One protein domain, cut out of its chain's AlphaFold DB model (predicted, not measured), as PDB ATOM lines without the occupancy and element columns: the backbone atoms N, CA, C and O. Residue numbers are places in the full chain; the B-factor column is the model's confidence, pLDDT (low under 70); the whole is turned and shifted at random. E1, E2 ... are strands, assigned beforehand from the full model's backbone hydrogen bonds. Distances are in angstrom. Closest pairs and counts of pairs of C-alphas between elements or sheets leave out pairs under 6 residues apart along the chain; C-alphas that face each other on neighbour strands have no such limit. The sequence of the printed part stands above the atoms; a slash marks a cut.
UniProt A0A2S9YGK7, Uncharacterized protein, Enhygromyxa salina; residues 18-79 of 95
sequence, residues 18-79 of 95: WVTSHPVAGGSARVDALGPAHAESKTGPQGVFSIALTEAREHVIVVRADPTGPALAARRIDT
ATOM      1  N   TRP A  18      24.111 -10.337  39.325       85.19
ATOM      2  CA  TRP A  18      24.558 -11.703  39.090       85.19
ATOM      3  C   TRP A  18      25.978 -11.896  39.585       85.19
ATOM      4  O   TRP A  18      26.889 -11.191  39.162       85.19
ATOM      5  N   VAL A  19      26.172 -12.883  40.445       83.88
ATOM      6  CA  VAL A  19      27.468 -13.282  40.974       83.88
ATOM      7  C   VAL A  19      27.778 -14.686  40.488       83.88
ATOM      8  O   VAL A  19      27.029 -15.615  40.767       83.88
ATOM      9  N   THR A  20      28.890 -14.863  39.785       85.88
ATOM     10  CA  THR A  20      29.326 -16.169  39.279       85.88
ATOM     11  C   THR A  20      30.686 -16.544  39.849       85.88
ATOM     12  O   THR A  20      31.570 -15.697  39.986       85.88
ATOM     13  N   SER A  21      30.867 -17.820  40.194       84.00
ATOM     14  CA  SER A  21      32.147 -18.362  40.647       84.00
ATOM     15  C   SER A  21      32.781 -19.179  39.533       84.00
ATOM     16  O   SER A  21      32.171 -20.079  38.958       84.00
ATOM     17  N   HIS A  22      34.032 -18.862  39.223       85.06
ATOM     18  CA  HIS A  22      34.803 -19.553  38.201       85.06
ATOM     19  C   HIS A  22      36.040 -20.163  38.864       85.06
ATOM     20  O   HIS A  22      36.895 -19.408  39.334       85.06
ATOM     21  N   PRO A  23      36.152 -21.499  38.959       81.75
ATOM     22  CA  PRO A  23      37.371 -22.129  39.441       81.75
ATOM     23  C   PRO A  23      38.492 -21.880  38.433       81.75
ATOM     24  O   PRO A  23      38.305 -22.056  37.228       81.75
ATOM     25  N   VAL A  24      39.658 -21.467  38.919       79.50
ATOM     26  CA  VAL A  24      40.822 -21.205  38.075       79.50
ATOM     27  C   VAL A  24      41.948 -22.149  38.465       79.50
ATOM     28  O   VAL A  24      42.259 -22.326  39.638       79.50
ATOM     29  N   ALA A  25      42.536 -22.809  37.471       67.31
ATOM     30  CA  ALA A  25      43.634 -23.738  37.680       67.31
ATOM     31  C   ALA A  25      44.944 -23.049  37.297       67.31
ATOM     32  O   ALA A  25      45.252 -22.924  36.117       67.31
ATOM     33  N   GLY A  26      45.704 -22.609  38.301       60.88
ATOM     34  CA  GLY A  26      47.062 -22.121  38.113       60.88
ATOM     35  C   GLY A  26      47.123 -20.683  37.610       60.88
ATOM     36  O   GLY A  26      47.118 -20.428  36.411       60.88
ATOM     37  N   GLY A  27      47.239 -19.751  38.559       56.94
ATOM     38  CA  GLY A  27      48.040 -18.534  38.414       56.94
ATOM     39  C   GLY A  27      47.957 -17.816  37.063       56.94
ATOM     40  O   GLY A  27      48.882 -17.948  36.267       56.94
ATOM     41  N   SER A  28      46.917 -16.986  36.878       55.12
ATOM     42  CA  SER A  28      46.728 -15.939  35.828       55.12
ATOM     43  C   SER A  28      45.496 -16.109  34.928       55.12
ATOM     44  O   SER A  28      45.515 -15.727  33.758       55.12
ATOM     45  N   ALA A  29      44.384 -16.624  35.452       58.31
ATOM     46  CA  ALA A  29      43.125 -16.562  34.718       58.31
ATOM     47  C   ALA A  29      42.656 -15.102  34.574       58.31
ATOM     48  O   ALA A  29      42.388 -14.417  35.566       58.31
ATOM     49  N   ARG A  30      42.570 -14.618  33.329       63.12
ATOM     50  CA  ARG A  30      41.906 -13.350  33.000       63.12
ATOM     51  C   ARG A  30      40.397 -13.513  33.125       63.12
ATOM     52  O   ARG A  30      39.863 -14.541  32.727       63.12
ATOM     53  N   VAL A  31      39.725 -12.461  33.593       63.53
ATOM     54  CA  VAL A  31      38.258 -12.403  33.722       63.53
ATOM     55  C   VAL A  31      37.560 -12.647  32.375       63.53
ATOM     56  O   VAL A  31      36.539 -13.326  32.327       63.53
ATOM     57  N   ASP A  32      38.149 -12.178  31.272       63.97
ATOM     58  CA  ASP A  32      37.647 -12.389  29.903       63.97
ATOM     59  C   ASP A  32      37.901 -13.797  29.341       63.97
ATOM     60  O   ASP A  32      37.364 -14.153  28.297       63.97
ATOM     61  N   ALA A  33      38.731 -14.599  30.011       65.75
ATOM     62  CA  ALA A  33      39.090 -15.957  29.601       65.75
ATOM     63  C   ALA A  33      38.621 -17.009  30.619       65.75
ATOM     64  O   ALA A  33      39.153 -18.120  30.660       65.75
ATOM     65  N   LEU A  34      37.662 -16.652  31.478       73.25
ATOM     66  CA  LEU A  34      37.106 -17.586  32.447       73.25
ATOM     67  C   LEU A  34      36.318 -18.677  31.721       73.25
ATOM     68  O   LEU A  34      35.529 -18.407  30.815       73.25
ATOM     69  N   GLY A  35      36.534 -19.918  32.153       72.88
ATOM     70  CA  GLY A  35      35.702 -21.046  31.756       72.88
ATOM     71  C   GLY A  35      34.261 -20.907  32.269       72.88
ATOM     72  O   GLY A  35      33.918 -19.903  32.901       72.88
ATOM     73  N   PRO A  36      33.407 -21.916  32.035       76.19
ATOM     74  CA  PRO A  36      32.027 -21.892  32.513       76.19
ATOM     75  C   PRO A  36      31.965 -21.626  34.024       76.19
ATOM     76  O   PRO A  36      32.824 -22.084  34.783       76.19
ATOM     77  N   ALA A  37      30.955 -20.862  34.448       80.75
ATOM     78  CA  ALA A  37      30.690 -20.656  35.865       80.75
ATOM     79  C   ALA A  37      30.381 -22.008  36.517       80.75
ATOM     80  O   ALA A  37      29.617 -22.807  35.977       80.75
ATOM     81  N   HIS A  38      30.993 -22.271  37.666       82.38
ATOM     82  CA  HIS A  38      30.666 -23.446  38.462       82.38
ATOM     83  C   HIS A  38      29.368 -23.235  39.236       82.38
ATOM     84  O   HIS A  38      28.524 -24.124  39.290       82.38
ATOM     85  N   ALA A  39      29.230 -22.056  39.836       81.88
ATOM     86  CA  ALA A  39      28.023 -21.648  40.518       81.88
ATOM     87  C   ALA A  39      27.656 -20.222  40.118       81.88
ATOM     88  O   ALA A  39      28.507 -19.413  39.735       81.88
ATOM     89  N   GLU A  40      26.375 -19.929  40.254       86.69
ATOM     90  CA  GLU A  40      25.783 -18.620  40.055       86.69
ATOM     91  C   GLU A  40      24.858 -18.310  41.232       86.69
ATOM     92  O   GLU A  40      24.278 -19.203  41.853       86.69
ATOM     93  N   SER A  41      24.779 -17.037  41.585       83.81
ATOM     94  CA  SER A  41      23.957 -16.522  42.668       83.81
ATOM     95  C   SER A  41      23.553 -15.088  42.353       83.81
ATOM     96  O   SER A  41      24.143 -14.448  41.481       83.81
ATOM     97  N   LYS A  42      22.556 -14.570  43.064       83.50
ATOM     98  CA  LYS A  42      22.150 -13.168  42.966       83.50
ATOM     99  C   LYS A  42      22.441 -12.429  44.262       83.50
ATOM    100  O   LYS A  42      22.305 -13.000  45.346       83.50
ATOM    101  N   THR A  43      22.820 -11.159  44.159       77.38
ATOM    102  CA  THR A  43      22.922 -10.291  45.331       77.38
ATOM    103  C   THR A  43      21.531  -9.990  45.878       77.38
ATOM    104  O   THR A  43      20.623  -9.573  45.163       77.38
ATOM    105  N   GLY A  44      21.356 -10.245  47.169       68.94
ATOM    106  CA  GLY A  44      20.180  -9.864  47.930       68.94
ATOM    107  C   GLY A  44      20.269  -8.423  48.443       68.94
ATOM    108  O   GLY A  44      21.140  -7.651  48.023       68.94
ATOM    109  N   PRO A  45      19.394  -8.057  49.396       67.50
ATOM    110  CA  PRO A  45      19.388  -6.732  50.003       67.50
ATOM    111  C   PRO A  45      20.775  -6.361  50.541       67.50
ATOM    112  O   PRO A  45      21.433  -7.181  51.182       67.50
ATOM    113  N   GLN A  46      21.212  -5.121  50.304       68.81
ATOM    114  CA  GLN A  46      22.529  -4.613  50.722       68.81
ATOM    115  C   GLN A  46      23.732  -5.317  50.060       68.81
ATOM    116  O   GLN A  46      24.846  -5.261  50.580       68.81
ATOM    117  N   GLY A  47      23.547  -5.960  48.904       66.19
ATOM    118  CA  GLY A  47      24.647  -6.583  48.162       66.19
ATOM    119  C   GLY A  47      25.153  -7.893  48.768       66.19
ATOM    120  O   GLY A  47      26.214  -8.379  48.392       66.19
ATOM    121  N   VAL A  48      24.415  -8.480  49.710       69.62
ATOM    122  CA  VAL A  48      24.800  -9.747  50.338       69.62
ATOM    123  C   VAL A  48      24.495 -10.902  49.392       69.62
ATOM    124  O   VAL A  48      23.385 -11.009  48.885       69.62
ATOM    125  N   PHE A  49      25.444 -11.808  49.184       73.88
ATOM    126  CA  PHE A  49      25.197 -13.064  48.475       73.88
ATOM    127  C   PHE A  49      25.932 -14.216  49.147       73.88
ATOM    128  O   PHE A  49      26.770 -14.048  50.031       73.88
ATOM    129  N   SER A  50      25.587 -15.424  48.729       71.38
ATOM    130  CA  SER A  50      26.317 -16.640  49.060       71.38
ATOM    131  C   SER A  50      26.467 -17.449  47.785       71.38
ATOM    132  O   SER A  50      25.521 -17.559  47.004       71.38
ATOM    133  N   ILE A  51      27.668 -17.966  47.545       74.44
ATOM    134  CA  ILE A  51      27.988 -18.719  46.338       74.44
ATOM    135  C   ILE A  51      28.844 -19.925  46.694       74.44
ATOM    136  O   ILE A  51      29.750 -19.831  47.521       74.44
ATOM    137  N   ALA A  52      28.531 -21.062  46.077       74.81
ATOM    138  CA  ALA A  52      29.299 -22.279  46.264       74.81
ATOM    139  C   ALA A  52      30.660 -22.158  45.562       74.81
ATOM    140  O   ALA A  52      30.756 -21.737  44.401       74.81
ATOM    141  N   LEU A  53      31.709 -22.543  46.282       72.88
ATOM    142  CA  LEU A  53      33.062 -22.681  45.759       72.88
ATOM    143  C   LEU A  53      33.395 -24.171  45.659       72.88
ATOM    144  O   LEU A  53      32.956 -24.973  46.482       72.88
ATOM    145  N   THR A  54      34.163 -24.541  44.638       72.19
ATOM    146  CA  THR A  54      34.683 -25.909  44.496       72.19
ATOM    147  C   THR A  54      35.890 -26.145  45.402       72.19
ATOM    148  O   THR A  54      36.412 -25.229  46.028       72.19
ATOM    149  N   GLU A  55      36.406 -27.373  45.389       70.62
ATOM    150  CA  GLU A  55      37.683 -27.743  46.015       70.62
ATOM    151  C   GLU A  55      38.916 -27.128  45.322       70.62
ATOM    152  O   GLU A  55      40.049 -27.336  45.765       70.62
ATOM    153  N   ALA A  56      38.728 -26.388  44.220       70.00
ATOM    154  CA  ALA A  56      39.814 -25.649  43.589       70.00
ATOM    155  C   ALA A  56      40.389 -24.631  44.580       70.00
ATOM    156  O   ALA A  56      39.645 -24.031  45.345       70.00
ATOM    157  N   ARG A  57      41.710 -24.433  44.554       70.88
ATOM    158  CA  ARG A  57      42.401 -23.495  45.457       70.88
ATOM    159  C   ARG A  57      42.207 -22.034  45.090       70.88
ATOM    160  O   ARG A  57      42.494 -21.171  45.905       70.88
ATOM    161  N   GLU A  58      41.793 -21.763  43.862       78.25
ATOM    162  CA  GLU A  58      41.650 -20.415  43.348       78.25
ATOM    163  C   GLU A  58      40.305 -20.299  42.633       78.25
ATOM    164  O   GLU A  58      39.961 -21.110  41.766       78.25
ATOM    165  N   HIS A  59      39.568 -19.244  42.954       77.12
ATOM    166  CA  HIS A  59      38.326 -18.870  42.294       77.12
ATOM    167  C   HIS A  59      38.390 -17.416  41.874       77.12
ATOM    168  O   HIS A  59      38.977 -16.571  42.545       77.12
ATOM    169  N   VAL A  60      37.740 -17.103  40.766       81.56
ATOM    170  CA  VAL A  60      37.419 -15.730  40.401       81.56
ATOM    171  C   VAL A  60      35.919 -15.565  40.538       81.56
ATOM    172  O   VAL A  60      35.145 -16.273  39.896       81.56
ATOM    173  N   ILE A  61      35.520 -14.645  41.406       82.38
ATOM    174  CA  ILE A  61      34.134 -14.228  41.557       82.38
ATOM    175  C   ILE A  61      33.921 -13.026  40.667       82.38
ATOM    176  O   ILE A  61      34.646 -12.040  40.780       82.38
ATOM    177  N   VAL A  62      32.941 -13.112  39.782       82.31
ATOM    178  CA  VAL A  62      32.582 -12.030  38.873       82.31
ATOM    179  C   VAL A  62      31.189 -11.557  39.223       82.31
ATOM    180  O   VAL A  62      30.298 -12.375  39.428       82.31
ATOM    181  N   VAL A  63      31.008 -10.243  39.286       81.50
ATOM    182  CA  VAL A  63      29.706  -9.617  39.476       81.50
ATOM    183  C   VAL A  63      29.307  -8.878  38.207       81.50
ATOM    184  O   VAL A  63      30.103  -8.121  37.645       81.50
ATOM    185  N   ARG A  64      28.084  -9.114  37.738       82.25
ATOM    186  CA  ARG A  64      27.526  -8.585  36.490       82.25
ATOM    187  C   ARG A  64      26.111  -8.057  36.733       82.25
ATOM    188  O   ARG A  64      25.398  -8.577  37.583       82.25
ATOM    189  N   ALA A  65      25.689  -7.046  35.974       79.50
ATOM    190  CA  ALA A  65      24.279  -6.624  35.958       79.50
ATOM    191  C   ALA A  65      23.388  -7.645  35.228       79.50
ATOM    192  O   ALA A  65      22.233  -7.836  35.582       79.50
ATOM    193  N   ASP A  66      23.950  -8.315  34.222       76.31
ATOM    194  CA  ASP A  66      23.300  -9.324  33.390       76.31
ATOM    195  C   ASP A  66      24.206 -10.566  33.327       76.31
ATOM    196  O   ASP A  66      25.429 -10.396  33.268       76.31
ATOM    197  N   PRO A  67      23.675 -11.804  33.321       68.44
ATOM    198  CA  PRO A  67      24.494 -13.020  33.349       68.44
ATOM    199  C   PRO A  67      25.436 -13.141  32.141       68.44
ATOM    200  O   PRO A  67      26.480 -13.783  32.236       68.44
ATOM    201  N   THR A  68      25.101 -12.495  31.023       72.25
ATOM    202  CA  THR A  68      25.905 -12.474  29.792       72.25
ATOM    203  C   THR A  68      26.575 -11.123  29.523       72.25
ATOM    204  O   THR A  68      27.393 -11.006  28.612       72.25
ATOM    205  N   GLY A  69      26.253 -10.104  30.325       72.56
ATOM    206  CA  GLY A  69      26.762  -8.742  30.190       72.56
ATOM    207  C   GLY A  69      28.210  -8.561  30.661       72.56
ATOM    208  O   GLY A  69      28.843  -9.502  31.145       72.56
ATOM    209  N   PRO A  70      28.769  -7.345  30.543       73.62
ATOM    210  CA  PRO A  70      30.125  -7.052  30.999       73.62
ATOM    211  C   PRO A  70      30.277  -7.246  32.516       73.62
ATOM    212  O   PRO A  70      29.341  -7.035  33.291       73.62
ATOM    213  N   ALA A  71      31.481  -7.639  32.939       73.12
ATOM    214  CA  ALA A  71      31.832  -7.707  34.353       73.12
ATOM    215  C   ALA A  71      31.850  -6.297  34.950       73.12
ATOM    216  O   ALA A  71      32.637  -5.455  34.528       73.12
ATOM    217  N   LEU A  72      30.993  -6.057  35.941       76.00
ATOM    218  CA  LEU A  72      31.013  -4.830  36.738       76.00
ATOM    219  C   LEU A  72      32.186  -4.854  37.715       76.00
ATOM    220  O   LEU A  72      32.870  -3.857  37.921       76.00
ATOM    221  N   ALA A  73      32.412  -6.019  38.317       73.75
ATOM    222  CA  ALA A  73      33.498  -6.253  39.245       73.75
ATOM    223  C   ALA A  73      33.977  -7.696  39.125       73.75
ATOM    224  O   ALA A  73      33.209  -8.600  38.801       73.75
ATOM    225  N   ALA A  74      35.250  -7.928  39.424       74.75
ATOM    226  CA  ALA A  74      35.784  -9.270  39.565       74.75
ATOM    227  C   ALA A  74      36.811  -9.304  40.691       74.75
ATOM    228  O   ALA A  74      37.604  -8.376  40.853       74.75
ATOM    229  N   ARG A  75      36.805 -10.386  41.467       74.88
ATOM    230  CA  ARG A  75      37.747 -10.596  42.560       74.88
ATOM    231  C   ARG A  75      38.265 -12.018  42.546       74.88
ATOM    232  O   ARG A  75      37.494 -12.968  42.470       74.88
ATOM    233  N   ARG A  76      39.582 -12.152  42.671       74.69
ATOM    234  CA  ARG A  76      40.231 -13.444  42.877       74.69
ATOM    235  C   ARG A  76      40.235 -13.796  44.359       74.69
ATOM    236  O   ARG A  76      40.480 -12.932  45.203       74.69
ATOM    237  N   ILE A  77      39.957 -15.053  44.642       74.12
ATOM    238  CA  ILE A  77      39.954 -15.644  45.970       74.12
ATOM    239  C   ILE A  77      40.852 -16.856  45.903       74.12
ATOM    240  O   ILE A  77      40.624 -17.753  45.096       74.12
ATOM    241  N   ASP A  78      41.839 -16.881  46.777       73.44
ATOM    242  CA  ASP A  78      42.549 -18.101  47.102       73.44
ATOM    243  C   ASP A  78      41.807 -18.757  48.261       73.44
ATOM    244  O   ASP A  78      41.733 -18.184  49.339       73.44
ATOM    245  N   THR A  79      41.246 -19.941  48.041       66.94
ATOM    246  CA  THR A  79      40.622 -20.824  49.043       66.94
ATOM    247  C   THR A  79      41.652 -21.812  49.609       66.94
ATOM    248  O   THR A  79      41.350 -22.967  49.931       66.94
TER     249      THR A  79
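Overview. This is residues 18 to 79 of the 95 residues of an uncharacterized protein of Enhygromyxa salina (UniProt A0A2S9YGK7). This is one twisted slab of four strands side by side, E2, E1, E3 and E4, with two long loops bowing out from it, residues 24 to 38 on one face and residues 43 to 57 on the other. The tips of these two loops, and not the strands, make the greatest length of the domain. The printed part has 62 residues, with no named helix and four named strands in the chain order E1, E2, E3, E4; the sheet is antiparallel throughout. The class is all strand, though under half of the residues, 25 of the 62, are in named elements. The whole is compact, with a radius of gyration of the C-alphas of 11.0 A, and elongated in outline, with spans of 33 by 22 by 16 A.

Along the chain. Begin at C-alpha 18, at (24.558, -11.703, 39.090), where E1 starts; it takes residues 18 to 23 and runs 16.5 A from first to last C-alpha. Fifteen residues later, at C-alpha 39, you meet E2, residues 39 to 42, which is 10.6 A long. After fifteen more residues, look for C-alpha 58 at (41.650, -20.415, 43.348): there E3 begins, residues 58 to 64, and it runs 19.7 A. Then comes E4, residues 71 to 78, the longest strand by residues with 8; it is 19.6 A long and ends at C-alpha 78, at (42.549, -18.101, 47.102).

Arrangement. Strand beside strand, the sheet runs E2, E1, E3, E4, with E2 and E4 as its edge strands and E1 and E3 as inner strands. Start from E1 and look first to E3, its antiparallel neighbour, at 160 degrees between their N-to-C directions. C-alphas 23 and 59 face each other at 4.4 A, and N 18 and O 64 are within hydrogen-bond range at 2.8 A, as are N 62 and O 20 at 2.9 A. On the other side of E1 you find E2, antiparallel to it at 159 degrees. C-alphas 40 and 20 face each other at 4.4 A, and N 41 and O 19 are within hydrogen-bond range at 2.8 A. E1 and E2 form a hairpin, joined by a long link. Now go outward from E3 to E4, antiparallel at 163 degrees. C-alphas 62 and 74 face each other at 4.3 A; N 61 and O 75 are within hydrogen-bond range at 2.8 A, and so are N 77 and O 59 at 2.8 A. E3 and E4 are a hairpin too, with a short link. E2 is apart from E4, and it is also apart from E3. From edge to edge the strands' lines turn by 51 degrees and the way across the sheet turns by 33 degrees. The sheet is only just strongly twisted, its C-alphas lying up to 4.3 A off the best plane through them.

Size, cuts and confidence. The two C-alphas farthest apart are those of Gly 26 and Pro 45, at 33.8 A, one in each long loop. From C-alpha 18 to C-alpha 79 the distance is 21.0 A. The printed part has no cut. The links from E1 to E2 and from E2 to E3 are long, with 15 residues each; that from E3 to E4 is short, with 6. Read the B-factor column for the model's confidence: the mean pLDDT of the printed part is 74.2, and 16 residues are under 70, namely residues 25 to 33, residues 44 to 48, residue 67 and residue 79.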